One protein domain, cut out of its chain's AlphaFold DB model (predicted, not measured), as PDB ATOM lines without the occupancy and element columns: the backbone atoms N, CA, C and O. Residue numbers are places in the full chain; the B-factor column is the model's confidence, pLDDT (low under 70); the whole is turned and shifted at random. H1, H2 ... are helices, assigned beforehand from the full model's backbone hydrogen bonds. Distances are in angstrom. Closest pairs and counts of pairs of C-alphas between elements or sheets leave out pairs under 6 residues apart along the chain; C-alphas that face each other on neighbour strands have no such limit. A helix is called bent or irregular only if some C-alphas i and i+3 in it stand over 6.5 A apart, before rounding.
ATOM      1  N   GLY A  61     210.515 188.926 239.050       90.69
ATOM      2  CA  GLY A  61     210.545 190.305 239.545       90.69
ATOM      3  C   GLY A  61     211.003 191.356 238.521       90.69
ATOM      4  O   GLY A  61     211.159 191.089 237.320       90.69
ATOM      5  N   LYS A  62     211.205 192.593 238.993       93.50
ATOM      6  CA  LYS A  62     211.748 193.696 238.182       93.50
ATOM      7  C   LYS A  62     213.230 193.435 237.863       93.50
ATOM      8  O   LYS A  62     213.943 192.799 238.631       93.50
ATOM      9  N   LYS A  63     213.693 193.923 236.708       95.06
ATOM     10  CA  LYS A  63     215.129 193.997 236.384       95.06
ATOM     11  C   LYS A  63     215.819 195.037 237.278       95.06
ATOM     12  O   LYS A  63     215.177 196.008 237.671       95.06
ATOM     13  N   TRP A  64     217.123 194.894 237.485       96.44
ATOM     14  CA  TRP A  64     217.935 195.960 238.070       96.44
ATOM     15  C   TRP A  64     218.091 197.121 237.085       96.44
ATOM     16  O   TRP A  64     218.335 196.912 235.891       96.44
ATOM     17  N   GLU A  65     217.950 198.344 237.587       94.31
ATOM     18  CA  GLU A  65     218.194 199.574 236.837       94.31
ATOM     19  C   GLU A  65     219.483 200.233 237.320       94.31
ATOM     20  O   GLU A  65     219.835 200.131 238.493       94.31
ATOM     21  N   ALA A  66     220.185 200.938 236.427       92.31
ATOM     22  CA  ALA A  66     221.451 201.586 236.771       92.31
ATOM     23  C   ALA A  66     221.296 202.514 237.988       92.31
ATOM     24  O   ALA A  66     222.094 202.439 238.913       92.31
ATOM     25  N   ARG A  67     220.202 203.289 238.049       90.06
ATOM     26  CA  ARG A  67     219.861 204.157 239.191       90.06
ATOM     27  C   ARG A  67     219.889 203.442 240.547       90.06
ATOM     28  O   ARG A  67     220.388 204.015 241.505       90.06
ATOM     29  N   ASP A  68     219.417 202.198 240.612       90.88
ATOM     30  CA  ASP A  68     219.321 201.429 241.860       90.88
ATOM     31  C   ASP A  68     220.682 200.832 242.261       90.88
ATOM     32  O   ASP A  68     220.937 200.542 243.429       90.88
ATOM     33  N   LEU A  69     221.567 200.647 241.277       92.25
ATOM     34  CA  LEU A  69     222.883 200.034 241.436       92.25
ATOM     35  C   LEU A  69     223.984 201.044 241.782       92.25
ATOM     36  O   LEU A  69     225.006 200.664 242.348       92.25
ATOM     37  N   ARG A  70     223.792 202.331 241.473       88.50
ATOM     38  CA  ARG A  70     224.804 203.374 241.714       88.50
ATOM     39  C   ARG A  70     225.164 203.556 243.184       88.50
ATOM     40  O   ARG A  70     226.328 203.790 243.491       88.50
ATOM     41  N   GLY A  71     224.201 203.337 244.079       85.88
ATOM     42  CA  GLY A  71     224.402 203.359 245.530       85.88
ATOM     43  C   GLY A  71     224.987 202.074 246.130       85.88
ATOM     44  O   GLY A  71     224.998 201.944 247.349       85.88
ATOM     45  N   LYS A  72     225.412 201.090 245.323       87.19
ATOM     46  CA  LYS A  72     225.974 199.817 245.815       87.19
ATOM     47  C   LYS A  72     227.498 199.801 245.760       87.19
ATOM     48  O   LYS A  72     228.094 200.365 244.840       87.19
ATOM     49  N   SER A  73     228.128 199.124 246.719       88.88
ATOM     50  CA  SER A  73     229.583 198.937 246.741       88.88
ATOM     51  C   SER A  73     230.061 198.105 245.542       88.88
ATOM     52  O   SER A  73     229.267 197.434 244.878       88.88
ATOM     53  N   PHE A  74     231.361 198.150 245.225       87.69
ATOM     54  CA  PHE A  74     231.926 197.278 244.187       87.69
ATOM     55  C   PHE A  74     231.726 195.795 244.532       87.69
ATOM     56  O   PHE A  74     231.282 195.029 243.679       87.69
ATOM     57  N   GLU A  75     231.961 195.421 245.791       87.94
ATOM     58  CA  GLU A  75     231.824 194.047 246.273       87.94
ATOM     59  C   GLU A  75     230.384 193.525 246.142       87.94
ATOM     60  O   GLU A  75     230.159 192.401 245.691       87.94
ATOM     61  N   ASP A  76     229.383 194.357 246.439       90.69
ATOM     62  CA  ASP A  76     227.977 193.980 246.257       90.69
ATOM     63  C   ASP A  76     227.616 193.807 244.781       90.69
ATOM     64  O   ASP A  76     226.899 192.869 244.422       90.69
ATOM     65  N   LEU A  77     228.113 194.687 243.903       92.38
ATOM     66  CA  LEU A  77     227.911 194.555 242.459       92.38
ATOM     67  C   LEU A  77     228.593 193.296 241.912       92.38
ATOM     68  O   LEU A  77     228.035 192.628 241.040       92.38
ATOM     69  N   HIS A  78     229.764 192.952 242.442       94.12
ATOM     70  CA  HIS A  78     230.510 191.756 242.083       94.12
ATOM     71  C   HIS A  78     229.777 190.480 242.525       94.12
ATOM     72  O   HIS A  78     229.535 189.583 241.713       94.12
ATOM     73  N   LYS A  79     229.292 190.426 243.771       95.00
ATOM     74  CA  LYS A  79     228.426 189.335 244.255       95.00
ATOM     75  C   LYS A  79     227.151 189.219 243.422       95.00
ATOM     76  O   LYS A  79     226.787 188.123 242.985       95.00
ATOM     77  N   LEU A  80     226.490 190.345 243.148       96.06
ATOM     78  CA  LEU A  80     225.280 190.383 242.331       96.06
ATOM     79  C   LEU A  80     225.539 189.870 240.911       96.06
ATOM     80  O   LEU A  80     224.714 189.135 240.367       96.06
ATOM     81  N   TRP A  81     226.686 190.203 240.318       97.12
ATOM     82  CA  TRP A  81     227.082 189.688 239.011       97.12
ATOM     83  C   TRP A  81     227.098 188.157 238.987       97.12
ATOM     84  O   TRP A  81     226.525 187.565 238.073       97.12
ATOM     85  N   PHE A  82     227.665 187.504 240.006       96.62
ATOM     86  CA  PHE A  82     227.673 186.041 240.091       96.62
ATOM     87  C   PHE A  82     226.291 185.437 240.329       96.62
ATOM     88  O   PHE A  82     225.974 184.394 239.755       96.62
ATOM     89  N   VAL A  83     225.441 186.089 241.122       96.56
ATOM     90  CA  VAL A  83     224.041 185.666 241.283       96.56
ATOM     91  C   VAL A  83     223.318 185.697 239.932       96.56
ATOM     92  O   VAL A  83     222.714 184.701 239.533       96.56
ATOM     93  N   LEU A  84     223.447 186.797 239.184       96.50
ATOM     94  CA  LEU A  84     222.860 186.940 237.849       96.50
ATOM     95  C   LEU A  84     223.475 185.974 236.831       96.50
ATOM     96  O   LEU A  84     222.780 185.504 235.935       96.50
ATOM     97  N   LEU A  85     224.766 185.668 236.956       96.75
ATOM     98  CA  LEU A  85     225.463 184.732 236.081       96.75
ATOM     99  C   LEU A  85     224.946 183.303 236.263       96.75
ATOM    100  O   LEU A  85     224.643 182.642 235.271       96.75
ATOM    101  N   LYS A  86     224.801 182.845 237.512       94.88
ATOM    102  CA  LYS A  86     224.225 181.527 237.823       94.88
ATOM    103  C   LYS A  86     222.800 181.413 237.299       94.88
ATOM    104  O   LYS A  86     222.465 180.445 236.626       94.88
ATOM    105  N   GLU A  87     222.002 182.448 237.526       94.69
ATOM    106  CA  GLU A  87     220.643 182.537 237.005       94.69
ATOM    107  C   GLU A  87     220.611 182.491 235.468       94.69
ATOM    108  O   GLU A  87     219.863 181.717 234.879       94.69
ATOM    109  N   ARG A  88     221.464 183.267 234.788       94.88
ATOM    110  CA  ARG A  88     221.572 183.233 233.323       94.88
ATOM    111  C   ARG A  88     221.920 181.833 232.827       94.88
ATOM    112  O   ARG A  88     221.344 181.395 231.839       94.88
ATOM    113  N   ASN A  89     222.859 181.155 233.483       95.25
ATOM    114  CA  ASN A  89     223.274 179.810 233.101       95.25
ATOM    115  C   ASN A  89     222.130 178.802 233.288       95.25
ATOM    116  O   ASN A  89     221.870 178.037 232.366       95.25
ATOM    117  N   LYS A  90     221.384 178.878 234.399       92.31
ATOM    118  CA  LYS A  90     220.171 178.076 234.617       92.31
ATOM    119  C   LYS A  90     219.149 178.271 233.491       92.31
ATOM    120  O   LYS A  90     218.718 177.309 232.865       92.31
ATOM    121  N   LEU A  91     218.826 179.521 233.159       92.12
ATOM    122  CA  LEU A  91     217.859 179.838 232.098       92.12
ATOM    123  C   LEU A  91     218.330 179.386 230.705       92.12
ATOM    124  O   LEU A  91     217.509 179.114 229.831       92.12
ATOM    125  N   MET A  92     219.644 179.335 230.468       91.81
ATOM    126  CA  MET A  92     220.202 178.795 229.225       91.81
ATOM    127  C   MET A  92     220.040 177.275 229.157       91.81
ATOM    128  O   MET A  92     219.643 176.775 228.108       91.81
ATOM    129  N   SER A  93     220.272 176.563 230.264       91.62
ATOM    130  CA  SER A  93     219.991 175.127 230.369       91.62
ATOM    131  C   SER A  93     218.507 174.828 230.153       91.62
ATOM    132  O   SER A  93     218.173 173.950 229.364       91.62
ATOM    133  N   GLU A  94     217.603 175.603 230.761       89.38
ATOM    134  CA  GLU A  94     216.159 175.464 230.524       89.38
ATOM    135  C   GLU A  94     215.776 175.719 229.064       89.38
ATOM    136  O   GLU A  94     214.966 174.991 228.501       89.38
ATOM    137  N   ARG A  95     216.365 176.737 228.426       89.62
ATOM    138  CA  ARG A  95     216.113 177.045 227.012       89.62
ATOM    139  C   ARG A  95     216.554 175.924 226.083       89.62
ATOM    140  O   ARG A  95     215.869 175.661 225.101       89.62
ATOM    141  N   GLU A  96     217.692 175.313 226.376       90.12
ATOM    142  CA  GLU A  96     218.199 174.170 225.625       90.12
ATOM    143  C   GLU A  96     217.275 172.955 225.786       90.12
ATOM    144  O   GLU A  96     216.923 172.313 224.802       90.12
ATOM    145  N   ASN A  97     216.809 172.700 227.010       87.00
ATOM    146  CA  ASN A  97     215.910 171.586 227.307       87.00
ATOM    147  C   ASN A  97     214.495 171.796 226.733       87.00
ATOM    148  O   ASN A  97     213.808 170.852 226.357       87.00
ATOM    149  N   ALA A  98     214.061 173.053 226.632       84.75
ATOM    150  CA  ALA A  98     212.782 173.450 226.061       84.75
ATOM    151  C   ALA A  98     212.866 173.750 224.555       84.75
ATOM    152  O   ALA A  98     212.013 174.460 224.046       84.75
ATOM    153  N   LYS A  99     213.861 173.255 223.806       80.25
ATOM    154  CA  LYS A  99     213.954 173.507 222.353       80.25
ATOM    155  C   LYS A  99     212.670 173.175 221.584       80.25
ATOM    156  O   LYS A  99     212.292 173.929 220.692       80.25
ATOM    157  N   ASP A 100     211.977 172.123 222.008       77.31
ATOM    158  CA  ASP A 100     210.726 171.661 221.399       77.31
ATOM    159  C   ASP A 100     209.467 172.184 222.121       77.31
ATOM    160  O   ASP A 100     208.342 171.862 221.743       77.31
ATOM    161  N   HIS A 101     209.632 173.001 223.168       79.56
ATOM    162  CA  HIS A 101     208.551 173.439 224.053       79.56
ATOM    163  C   HIS A 101     208.620 174.942 224.362       79.56
ATOM    164  O   HIS A 101     209.640 175.613 224.249       79.56
ATOM    165  N   LYS A 102     207.506 175.537 224.791       77.38
ATOM    166  CA  LYS A 102     207.519 176.950 225.187       77.38
ATOM    167  C   LYS A 102     208.176 177.105 226.559       77.38
ATOM    168  O   LYS A 102     207.756 176.467 227.519       77.38
ATOM    169  N   LEU A 103     209.139 178.023 226.665       80.94
ATOM    170  CA  LEU A 103     209.683 178.448 227.954       80.94
ATOM    171  C   LEU A 103     208.573 178.972 228.866       80.94
ATOM    172  O   LEU A 103     207.792 179.842 228.472       80.94
ATOM    173  N   THR A 104     208.587 178.517 230.113       80.44
ATOM    174  CA  THR A 104     207.679 178.972 231.165       80.44
ATOM    175  C   THR A 104     207.713 180.490 231.352       80.44
ATOM    176  O   THR A 104     206.667 181.128 231.462       80.44
ATOM    177  N   ASN A 105     208.909 181.094 231.374       82.25
ATOM    178  CA  ASN A 105     209.077 182.536 231.555       82.25
ATOM    179  C   ASN A 105     210.093 183.125 230.555       82.25
ATOM    180  O   ASN A 105     211.268 183.314 230.890       82.25
ATOM    181  N   PRO A 106     209.662 183.456 229.324       83.00
ATOM    182  CA  PRO A 106     210.573 183.857 228.250       83.00
ATOM    183  C   PRO A 106     211.268 185.206 228.508       83.00
ATOM    184  O   PRO A 106     212.379 185.442 228.032       83.00
ATOM    185  N   PHE A 107     210.657 186.096 229.295       89.44
ATOM    186  CA  PHE A 107     211.208 187.427 229.571       89.44
ATOM    187  C   PHE A 107     212.246 187.437 230.697       89.44
ATOM    188  O   PHE A 107     213.003 188.405 230.822       89.44
ATOM    189  N   ARG A 108     212.322 186.376 231.510       92.25
ATOM    190  CA  ARG A 108     213.252 186.280 232.643       92.25
ATOM    191  C   ARG A 108     214.707 186.418 232.191       92.25
ATOM    192  O   ARG A 108     215.434 187.252 232.726       92.25
ATOM    193  N   LEU A 109     215.084 185.736 231.106       92.06
ATOM    194  CA  LEU A 109     216.428 185.841 230.526       92.06
ATOM    195  C   LEU A 109     216.745 187.269 230.055       92.06
ATOM    196  O   LEU A 109     217.849 187.773 230.269       92.06
ATOM    197  N   GLN A 110     215.774 187.960 229.452       93.75
ATOM    198  CA  GLN A 110     215.951 189.349 229.024       93.75
ATOM    199  C   GLN A 110     216.150 190.290 230.223       93.75
ATOM    200  O   GLN A 110     216.996 191.184 230.163       93.75
ATOM    201  N   LYS A 111     215.403 190.095 231.317       95.50
ATOM    202  CA  LYS A 111     215.541 190.881 232.555       95.50
ATOM    203  C   LYS A 111     216.918 190.693 233.196       95.50
ATOM    204  O   LYS A 111     217.543 191.683 233.578       95.50
ATOM    205  N   VAL A 112     217.418 189.456 233.241       96.12
ATOM    206  CA  VAL A 112     218.768 189.138 233.739       96.12
ATOM    207  C   VAL A 112     219.829 189.829 232.886       96.12
ATOM    208  O   VAL A 112     220.659 190.561 233.419       96.12
ATOM    209  N   ARG A 113     219.751 189.708 231.553       96.12
ATOM    210  CA  ARG A 113     220.684 190.384 230.632       96.12
ATOM    211  C   ARG A 113     220.686 191.900 230.819       96.12
ATOM    212  O   ARG A 113     221.755 192.489 230.918       96.12
ATOM    213  N   LYS A 114     219.507 192.526 230.916       96.75
ATOM    214  CA  LYS A 114     219.385 193.973 231.162       96.75
ATOM    215  C   LYS A 114     220.006 194.381 232.503       96.75
ATOM    216  O   LYS A 114     220.677 195.404 232.558       96.75
ATOM    217  N   SER A 115     219.835 193.564 233.541       97.62
ATOM    218  CA  SER A 115     220.440 193.793 234.861       97.62
ATOM    219  C   SER A 115     221.970 193.714 234.802       97.62
ATOM    220  O   SER A 115     222.654 194.591 235.316       97.62
ATOM    221  N   MET A 116     222.518 192.716 234.098       97.88
ATOM    222  CA  MET A 116     223.965 192.592 233.885       97.88
ATOM    223  C   MET A 116     224.533 193.777 233.092       97.88
ATOM    224  O   MET A 116     225.600 194.285 233.430       97.88
ATOM    225  N   THR A 117     223.826 194.248 232.058       97.06
ATOM    226  CA  THR A 117     224.216 195.462 231.324       97.06
ATOM    227  C   THR A 117     224.212 196.686 232.234       97.06
ATOM    228  O   THR A 117     225.162 197.457 232.186       97.06
ATOM    229  N   ALA A 118     223.208 196.841 233.103       95.31
ATOM    230  CA  ALA A 118     223.150 197.958 234.044       95.31
ATOM    231  C   ALA A 118     224.352 197.977 235.007       95.31
ATOM    232  O   ALA A 118     224.914 199.044 235.239       95.31
ATOM    233  N   ILE A 119     224.801 196.812 235.497       94.69
ATOM    234  CA  ILE A 119     226.031 196.709 236.304       94.69
ATOM    235  C   ILE A 119     227.242 197.201 235.502       94.69
ATOM    236  O   ILE A 119     227.997 198.038 235.990       94.69
ATOM    237  N   LYS A 120     227.409 196.735 234.254       94.50
ATOM    238  CA  LYS A 120     228.509 197.189 233.384       94.50
ATOM    239  C   LYS A 120     228.480 198.695 233.153       94.50
ATOM    240  O   LYS A 120     229.531 199.323 233.179       94.50
ATOM    241  N   THR A 121     227.296 199.265 232.941       93.81
ATOM    242  CA  THR A 121     227.127 200.709 232.771       93.81
ATOM    243  C   THR A 121     227.597 201.462 234.012       93.81
ATOM    244  O   THR A 121     228.425 202.351 233.879       93.81
ATOM    245  N   VAL A 122     227.164 201.066 235.215       92.12
ATOM    246  CA  VAL A 122     227.584 201.726 236.466       92.12
ATOM    247  C   VAL A 122     229.094 201.619 236.697       92.12
ATOM    248  O   VAL A 122     229.726 202.590 237.107       92.12
ATOM    249  N   LEU A 123     229.699 200.462 236.417       90.62
ATOM    250  CA  LEU A 123     231.152 200.300 236.524       90.62
ATOM    251  C   LEU A 123     231.902 201.153 235.490       90.62
ATOM    252  O   LEU A 123     232.914 201.760 235.829       90.62
ATOM    253  N   GLY A 124     231.381 201.251 234.265       89.94
ATOM    254  CA  GLY A 124     231.923 202.129 233.227       89.94
ATOM    255  C   GLY A 124     231.839 203.608 233.604       89.94
ATOM    256  O   GLY A 124     232.823 204.320 233.469       89.94
ATOM    257  N   GLU A 125     230.707 204.058 234.152       90.56
ATOM    258  CA  GLU A 125     230.532 205.430 234.656       90.56
ATOM    259  C   GLU A 125     231.568 205.767 235.748       90.56
ATOM    260  O   GLU A 125     232.159 206.847 235.732       90.56
ATOM    261  N   ARG A 126     231.830 204.831 236.675       89.81
ATOM    262  CA  ARG A 126     232.840 204.984 237.741       89.81
ATOM    263  C   ARG A 126     234.266 205.059 237.197       89.81
ATOM    264  O   ARG A 126     235.049 205.890 237.648       89.81
ATOM    265  N   ASP A 127     234.600 204.204 236.236       87.62
ATOM    266  CA  ASP A 127     235.914 204.206 235.591       87.62
ATOM    267  C   ASP A 127     236.140 205.489 234.773       87.62
ATOM    268  O   ASP A 127     237.193 206.119 234.873       87.62
ATOM    269  N   SER A 128     235.121 205.945 234.039       86.81
ATOM    270  CA  SER A 128     235.144 207.245 233.362       86.81
ATOM    271  C   SER A 128     235.370 208.391 234.347       86.81
ATOM    272  O   SER A 128     236.237 209.225 234.100       86.81
ATOM    273  N   LEU A 129     234.680 208.405 235.494       87.50
ATOM    274  CA  LEU A 129     234.905 209.416 236.531       87.50
ATOM    275  C   LEU A 129     236.357 209.419 237.029       87.50
ATOM    276  O   LEU A 129     236.964 210.481 237.140       87.50
ATOM    277  N   ARG A 130     236.928 208.238 237.303       84.75
ATOM    278  CA  ARG A 130     238.325 208.104 237.745       84.75
ATOM    279  C   ARG A 130     239.295 208.679 236.711       84.75
ATOM    280  O   ARG A 130     240.198 209.428 237.074       84.75
ATOM    281  N   LYS A 131     239.100 208.349 235.434       85.56
ATOM    282  CA  LYS A 131     239.927 208.850 234.327       85.56
ATOM    283  C   LYS A 131     239.839 210.366 234.194       85.56
ATOM    284  O   LYS A 131     240.869 211.019 234.079       85.56
ATOM    285  N   GLU A 132     238.637 210.927 234.263       86.31
ATOM    286  CA  GLU A 132     238.439 212.377 234.176       86.31
ATOM    287  C   GLU A 132     239.059 213.119 235.368       86.31
ATOM    288  O   GLU A 132     239.673 214.166 235.181       86.31
ATOM    289  N   LEU A 133     238.989 212.558 236.580       86.94
ATOM    290  CA  LEU A 133     239.695 213.107 237.744       86.94
ATOM    291  C   LEU A 133     241.215 213.068 237.565       86.94
ATOM    292  O   LEU A 133     241.885 214.053 237.863       86.94
ATOM    293  N   TYR A 134     241.760 211.965 237.047       85.69
ATOM    294  CA  TYR A 134     243.185 211.879 236.735       85.69
ATOM    295  C   TYR A 134     243.595 212.947 235.711       85.69
ATOM    296  O   TYR A 134     244.538 213.700 235.950       85.69
ATOM    297  N   ILE A 135     242.842 213.084 234.614       86.75
ATOM    298  CA  ILE A 135     243.088 214.113 233.595       86.75
ATOM    299  C   ILE A 135     243.034 215.510 234.222       86.75
ATOM    300  O   ILE A 135     243.931 216.306 233.977       86.75
ATOM    301  N   LEU A 136     242.056 215.792 235.087       86.81
ATOM    302  CA  LEU A 136     241.919 217.091 235.752       86.81
ATOM    303  C   LEU A 136     243.148 217.464 236.596       86.81
ATOM    304  O   LEU A 136     243.485 218.641 236.700       86.81
ATOM    305  N   THR A 137     243.820 216.478 237.199       86.56
ATOM    306  CA  THR A 137     245.052 216.715 237.972       86.56
ATOM    307  C   THR A 137     246.286 216.957 237.103       86.56
ATOM    308  O   THR A 137     247.278 217.486 237.598       86.56
ATOM    309  N   LYS A 138     246.247 216.559 235.825       87.94
ATOM    310  CA  LYS A 138     247.378 216.644 234.890       87.94
ATOM    311  C   LYS A 138     247.194 217.678 233.778       87.94
ATOM    312  O   LYS A 138     248.181 218.022 233.136       87.94
ATOM    313  N   CYS A 139     245.973 218.147 233.513       84.69
ATOM    314  CA  CYS A 139     245.695 219.055 232.402       84.69
ATOM    315  C   CYS A 139     246.210 220.477 232.669       84.69
ATOM    316  O   CYS A 139     246.269 220.934 233.811       84.69
ATOM    317  N   ALA A 140     246.519 221.199 231.593       85.56
ATOM    318  CA  ALA A 140     246.815 222.627 231.648       85.56
ATOM    319  C   ALA A 140     245.542 223.456 231.933       85.56
ATOM    320  O   ALA A 140     244.412 222.994 231.752       85.56
ATOM    321  N   ASP A 141     245.713 224.700 232.392       85.50
ATOM    322  CA  ASP A 141     244.598 225.534 232.872       85.50
ATOM    323  C   ASP A 141     243.584 225.925 231.782       85.50
ATOM    324  O   ASP A 141     242.425 226.220 232.084       85.50
ATOM    325  N   ASN A 142     243.991 225.889 230.513       88.00
ATOM    326  CA  ASN A 142     243.132 226.163 229.359       88.00
ATOM    327  C   ASN A 142     242.002 225.127 229.195       88.00
ATOM    328  O   ASN A 142     240.867 225.508 228.914       88.00
ATOM    329  N   GLU A 143     242.281 223.843 229.419       88.69
ATOM    330  CA  GLU A 143     241.328 222.732 229.243       88.69
ATOM    331  C   GLU A 143     240.600 222.357 230.540       88.69
ATOM    332  O   GLU A 143     239.566 221.680 230.537       88.69
ATOM    333  N   ARG A 144     241.105 222.844 231.676       89.69
ATOM    334  CA  ARG A 144     240.640 222.486 233.019       89.69
ATOM    335  C   ARG A 144     239.145 222.702 233.229       89.69
ATOM    336  O   ARG A 144     238.493 221.883 233.871       89.69
ATOM    337  N   LYS A 145     238.579 223.773 232.662       90.44
ATOM    338  CA  LYS A 145     237.142 224.085 232.776       90.44
ATOM    339  C   LYS A 145     236.258 223.030 232.112       90.44
ATOM    340  O   LYS A 145     235.195 222.716 232.641       90.44
ATOM    341  N   ASP A 146     236.673 222.483 230.975       91.25
ATOM    342  CA  ASP A 146     235.873 221.496 230.247       91.25
ATOM    343  C   ASP A 146     236.002 220.104 230.863       91.25
ATOM    344  O   ASP A 146     235.003 219.395 231.009       91.25
ATOM    345  N   VAL A 147     237.201 219.748 231.330       88.00
ATOM    346  CA  VAL A 147     237.409 218.542 232.140       88.00
ATOM    347  C   VAL A 147     236.571 218.611 233.423       88.00
ATOM    348  O   VAL A 147     235.881 217.650 233.756       88.00
ATOM    349  N   GLN A 148     236.538 219.767 234.094       90.94
ATOM    350  CA  GLN A 148     235.742 219.968 235.307       90.94
ATOM    351  C   GLN A 148     234.246 219.716 235.067       90.94
ATOM    352  O   GLN A 148     233.631 218.972 235.827       90.94
ATOM    353  N   LYS A 149     233.668 220.237 233.974       92.75
ATOM    354  CA  LYS A 149     232.258 219.974 233.619       92.75
ATOM    355  C   LYS A 149     231.972 218.478 233.455       92.75
ATOM    356  O   LYS A 149     230.920 218.000 233.878       92.75
ATOM    357  N   ARG A 150     232.898 217.728 232.842       89.06
ATOM    358  CA  ARG A 150     232.767 216.270 232.671       89.06
ATOM    359  C   ARG A 150     232.842 215.541 234.009       89.06
ATOM    360  O   ARG A 150     232.016 214.668 234.267       89.06
ATOM    361  N   VAL A 151     233.776 215.931 234.873       87.50
ATOM    362  CA  VAL A 151     233.870 215.413 236.246       87.50
ATOM    363  C   VAL A 151     232.566 215.659 237.004       87.50
ATOM    364  O   VAL A 151     232.046 214.730 237.620       87.50
ATOM    365  N   ASP A 152     232.002 216.863 236.929       88.62
ATOM    366  CA  ASP A 152     230.761 217.213 237.625       88.62
ATOM    367  C   ASP A 152     229.567 216.403 237.098       88.62
ATOM    368  O   ASP A 152     228.770 215.883 237.885       88.62
ATOM    369  N   TYR A 153     229.482 216.201 235.778       89.62
ATOM    370  CA  TYR A 153     228.492 215.316 235.163       89.62
ATOM    371  C   TYR A 153     228.578 213.888 235.720       89.62
ATOM    372  O   TYR A 153     227.574 213.339 236.182       89.62
ATOM    373  N   PHE A 154     229.772 213.289 235.729       85.31
ATOM    374  CA  PHE A 154     229.950 211.925 236.225       85.31
ATOM    375  C   PHE A 154     229.752 211.813 237.740       85.31
ATOM    376  O   PHE A 154     229.167 210.832 238.193       85.31
ATOM    377  N   LYS A 155     230.165 212.812 238.529       84.69
ATOM    378  CA  LYS A 155     229.902 212.858 239.977       84.69
ATOM    379  C   LYS A 155     228.405 212.855 240.274       84.69
ATOM    380  O   LYS A 155     227.950 212.064 241.100       84.69
ATOM    381  N   ASN A 156     227.639 213.685 239.568       84.81
ATOM    382  CA  ASN A 156     226.184 213.743 239.712       84.81
ATOM    383  C   ASN A 156     225.519 212.435 239.282       84.81
ATOM    384  O   ASN A 156     224.567 211.985 239.919       84.81
ATOM    385  N   LEU A 157     226.028 211.813 238.214       81.50
ATOM    386  CA  LEU A 157     225.493 210.559 237.711       81.50
ATOM    387  C   LEU A 157     225.736 209.417 238.696       81.50
ATOM    388  O   LEU A 157     224.773 208.766 239.087       81.50
ATOM    389  N   VAL A 158     226.991 209.193 239.101       77.19
ATOM    390  CA  VAL A 158     227.438 208.064 239.934       77.19
ATOM    391  C   VAL A 158     226.955 208.179 241.389       77.19
ATOM    392  O   VAL A 158     226.750 207.156 242.047       77.19
ATOM    393  N   GLY A 159     226.696 209.396 241.875       67.00
ATOM    394  CA  GLY A 159     226.277 209.660 243.251       67.00
ATOM    395  C   GLY A 159     227.424 209.550 244.266       67.00
ATOM    396  O   GLY A 159     228.537 209.136 243.952       67.00
ATOM    397  N   ALA A 160     227.147 209.915 245.522       52.03
ATOM    398  CA  ALA A 160     228.156 210.056 246.579       52.03
ATOM    399  C   ALA A 160     228.824 208.738 247.043       52.03
ATOM    400  O   ALA A 160     229.801 208.778 247.784       52.03
ATOM    401  N   VAL A 161     228.328 207.568 246.622       53.41
ATOM    402  CA  VAL A 161     228.703 206.271 247.223       53.41
ATOM    403  C   VAL A 161     229.938 205.621 246.574       53.41
ATOM    404  O   VAL A 161     230.450 204.635 247.090       53.41
ATOM    405  N   SER A 162     230.478 206.147 245.466       48.28
ATOM    406  CA  SER A 162     231.618 205.499 244.786       48.28
ATOM    407  C   SER A 162     232.989 206.126 245.039       48.28
ATOM    408  O   SER A 162     233.956 205.678 244.425       48.28
ATOM    409  N   LEU A 163     233.091 207.182 245.851       49.88
ATOM    410  CA  LEU A 163     234.341 207.937 245.964       49.88
ATOM    411  C   LEU A 163     235.293 207.455 247.068       49.88
ATOM    412  O   LEU A 163     236.406 207.955 247.100       49.88
ATOM    413  N   THR A 164     234.951 206.463 247.901       48.84
ATOM    414  CA  THR A 164     235.926 205.765 248.777       48.84
ATOM    415  C   THR A 164     235.373 204.438 249.338       48.84
ATOM    416  O   THR A 164     234.169 204.367 249.582       48.84
ATOM    417  N   PRO A 165     236.200 203.396 249.597       49.47
ATOM    418  CA  PRO A 165     237.606 203.205 249.241       49.47
ATOM    419  C   PRO A 165     237.788 201.917 248.409       49.47
ATOM    420  O   PRO A 165     238.030 200.851 248.942       49.47
ATOM    421  N   GLY A 166     237.685 202.012 247.083       48.47
ATOM    422  CA  GLY A 166     238.435 201.104 246.197       48.47
ATOM    423  C   GLY A 166     239.714 201.766 245.685       48.47
ATOM    424  O   GLY A 166     240.645 201.100 245.258       48.47
ATOM    425  N   LEU A 167     239.764 203.104 245.734       49.25
ATOM    426  CA  LEU A 167     240.915 203.883 245.302       49.25
ATOM    427  C   LEU A 167     242.045 203.813 246.329       49.25
ATOM    428  O   LEU A 167     243.167 203.583 245.924       49.25
ATOM    429  N   LYS A 168     241.739 203.911 247.630       51.16
ATOM    430  CA  LYS A 168     242.757 203.838 248.685       51.16
ATOM    431  C   LYS A 168     243.429 202.463 248.739       51.16
ATOM    432  O   LYS A 168     244.642 202.400 248.730       51.16
ATOM    433  N   GLU A 169     242.656 201.377 248.661       57.75
ATOM    434  CA  GLU A 169     243.204 200.010 248.635       57.75
ATOM    435  C   GLU A 169     243.995 199.709 247.352       57.75
ATOM    436  O   GLU A 169     245.028 199.054 247.401       57.75
ATOM    437  N   LEU A 170     243.551 200.195 246.186       52.88
ATOM    438  CA  LEU A 170     244.297 200.006 244.935       52.88
ATOM    439  C   LEU A 170     245.538 200.906 244.842       52.88
ATOM    440  O   LEU A 170     246.504 200.519 244.195       52.88
ATOM    441  N   GLU A 171     245.512 202.089 245.454       56.03
ATOM    442  CA  GLU A 171     246.648 203.013 245.542       56.03
ATOM    443  C   GLU A 171     247.676 202.519 246.570       56.03
ATOM    444  O   GLU A 171     248.860 202.499 246.256       56.03
ATOM    445  N   GLU A 172     247.233 201.969 247.707       59.41
ATOM    446  CA  GLU A 172     248.075 201.235 248.669       59.41
ATOM    447  C   GLU A 172     248.715 199.995 248.022       59.41
ATOM    448  O   GLU A 172     249.909 199.746 248.185       59.41
ATOM    449  N   LEU A 173     247.965 199.240 247.210       56.84
ATOM    450  CA  LEU A 173     248.530 198.122 246.451       56.84
ATOM    451  C   LEU A 173     249.505 198.595 245.366       56.84
ATOM    452  O   LEU A 173     250.514 197.935 245.135       56.84
ATOM    453  N   GLN A 174     249.252 199.732 244.718       54.84
ATOM    454  CA  GLN A 174     250.160 200.302 243.723       54.84
ATOM    455  C   GLN A 174     251.437 200.874 244.360       54.84
ATOM    456  O   GLN A 174     252.496 200.789 243.745       54.84
ATOM    457  N   GLU A 175     251.371 201.401 245.584       60.75
ATOM    458  CA  GLU A 175     252.552 201.729 246.391       60.75
ATOM    459  C   GLU A 175     253.314 200.471 246.811       60.75
ATOM    460  O   GLU A 175     254.535 200.455 246.708       60.75
ATOM    461  N   SER A 176     252.621 199.387 247.177       60.69
ATOM    462  CA  SER A 176     253.269 198.100 247.487       60.69
ATOM    463  C   SER A 176     253.909 197.417 246.268       60.69
ATOM    464  O   SER A 176     254.824 196.610 246.414       60.69
ATOM    465  N   LEU A 177     253.416 197.735 245.064       57.06
ATOM    466  CA  LEU A 177     253.901 197.232 243.774       57.06
ATOM    467  C   LEU A 177     254.876 198.190 243.082       57.06
ATOM    468  O   LEU A 177     255.426 197.821 242.041       57.06
TER     469      LEU A 177
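What this domain is: This is residues 61 to 177 of the 196 residues of an uncharacterized protein of Cavenderia fasciculata (strain SH3) (UniProt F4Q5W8). One long helix, H3, forms the spine of an elongated model, with H2 folded back along the first part of it and H4 folded back along the later part, so that two helical hairpins share H3. The short helix H1 packs on H3 between these two places, and residues 168 to 177, most of them in H5, stick out free of the body. The printed part has 117 residues with five named helices, in the order H1, H2, H3, H4, H5, and no named strand; its class is all helix. The whole is loose, with a radius of gyration of the C-alphas of 19.1 A, and spans 64 by 34 by 20 A.

Where its parts are: After residues 61 to 65 comes H1, residues 66 to 69, with C-alpha 66 at (221.451, 201.586, 236.771). H2 holds residues 74 to 97 and is 34.7 A long from first to last C-alpha. H3, residues 106 to 138, is the longest helix at 49.7 A and begins at C-alpha 106, (210.573, 183.857, 228.250). It is irregular, but only just: C-alphas 106 and 109 are 6.6 A apart. H4, residues 144 to 158, measures 20.7 A. H5, residues 167 to 176, measures 13.8 A and ends at C-alpha 176, (253.269, 198.100, 247.487).

How they stand to each other: H3 is the hub and touches three helices. H1 touches residues 118 to 122 of H3 alone; the closest C-alphas, those of Ala 66 and Ala 118, are 4.8 A apart. H2 and H3 form a helical hairpin at a shallow tilt of 30 degrees, opposite ways. In it H2 touches residues 108 to 119 of H3 alone, and the closest C-alphas, of Leu 84 and Val 112, are 6.2 A apart. H3 and H4 form a second helical hairpin at a shallow tilt of 31 degrees, opposite ways. Here residues 122 to 136 of H3 alone touch H4, and the closest C-alphas, of Leu 129 and Phe 154, are 5.6 A apart. H1 and H2 are close but not clearly touching, with the C-alphas of Leu 69 and Leu 77 7.5 A apart. H1 and H4 are near each other, while H2 and H4 are apart. H5 touches no helix. Every O i to N i+4 pair is within hydrogen-bond range in H2, H4 and H5, and 28 of 29 are in H3; H1 is too short for such a pair.

The domain as a whole: The two C-alphas farthest apart are those of Asp 100 and Asp 141, at 64.7 A. Residues 96 to 102 stand free too. The printed part has no cut and no long link. The mean pLDDT of the printed part is 84.1, and residues 159 to 177 are under 70.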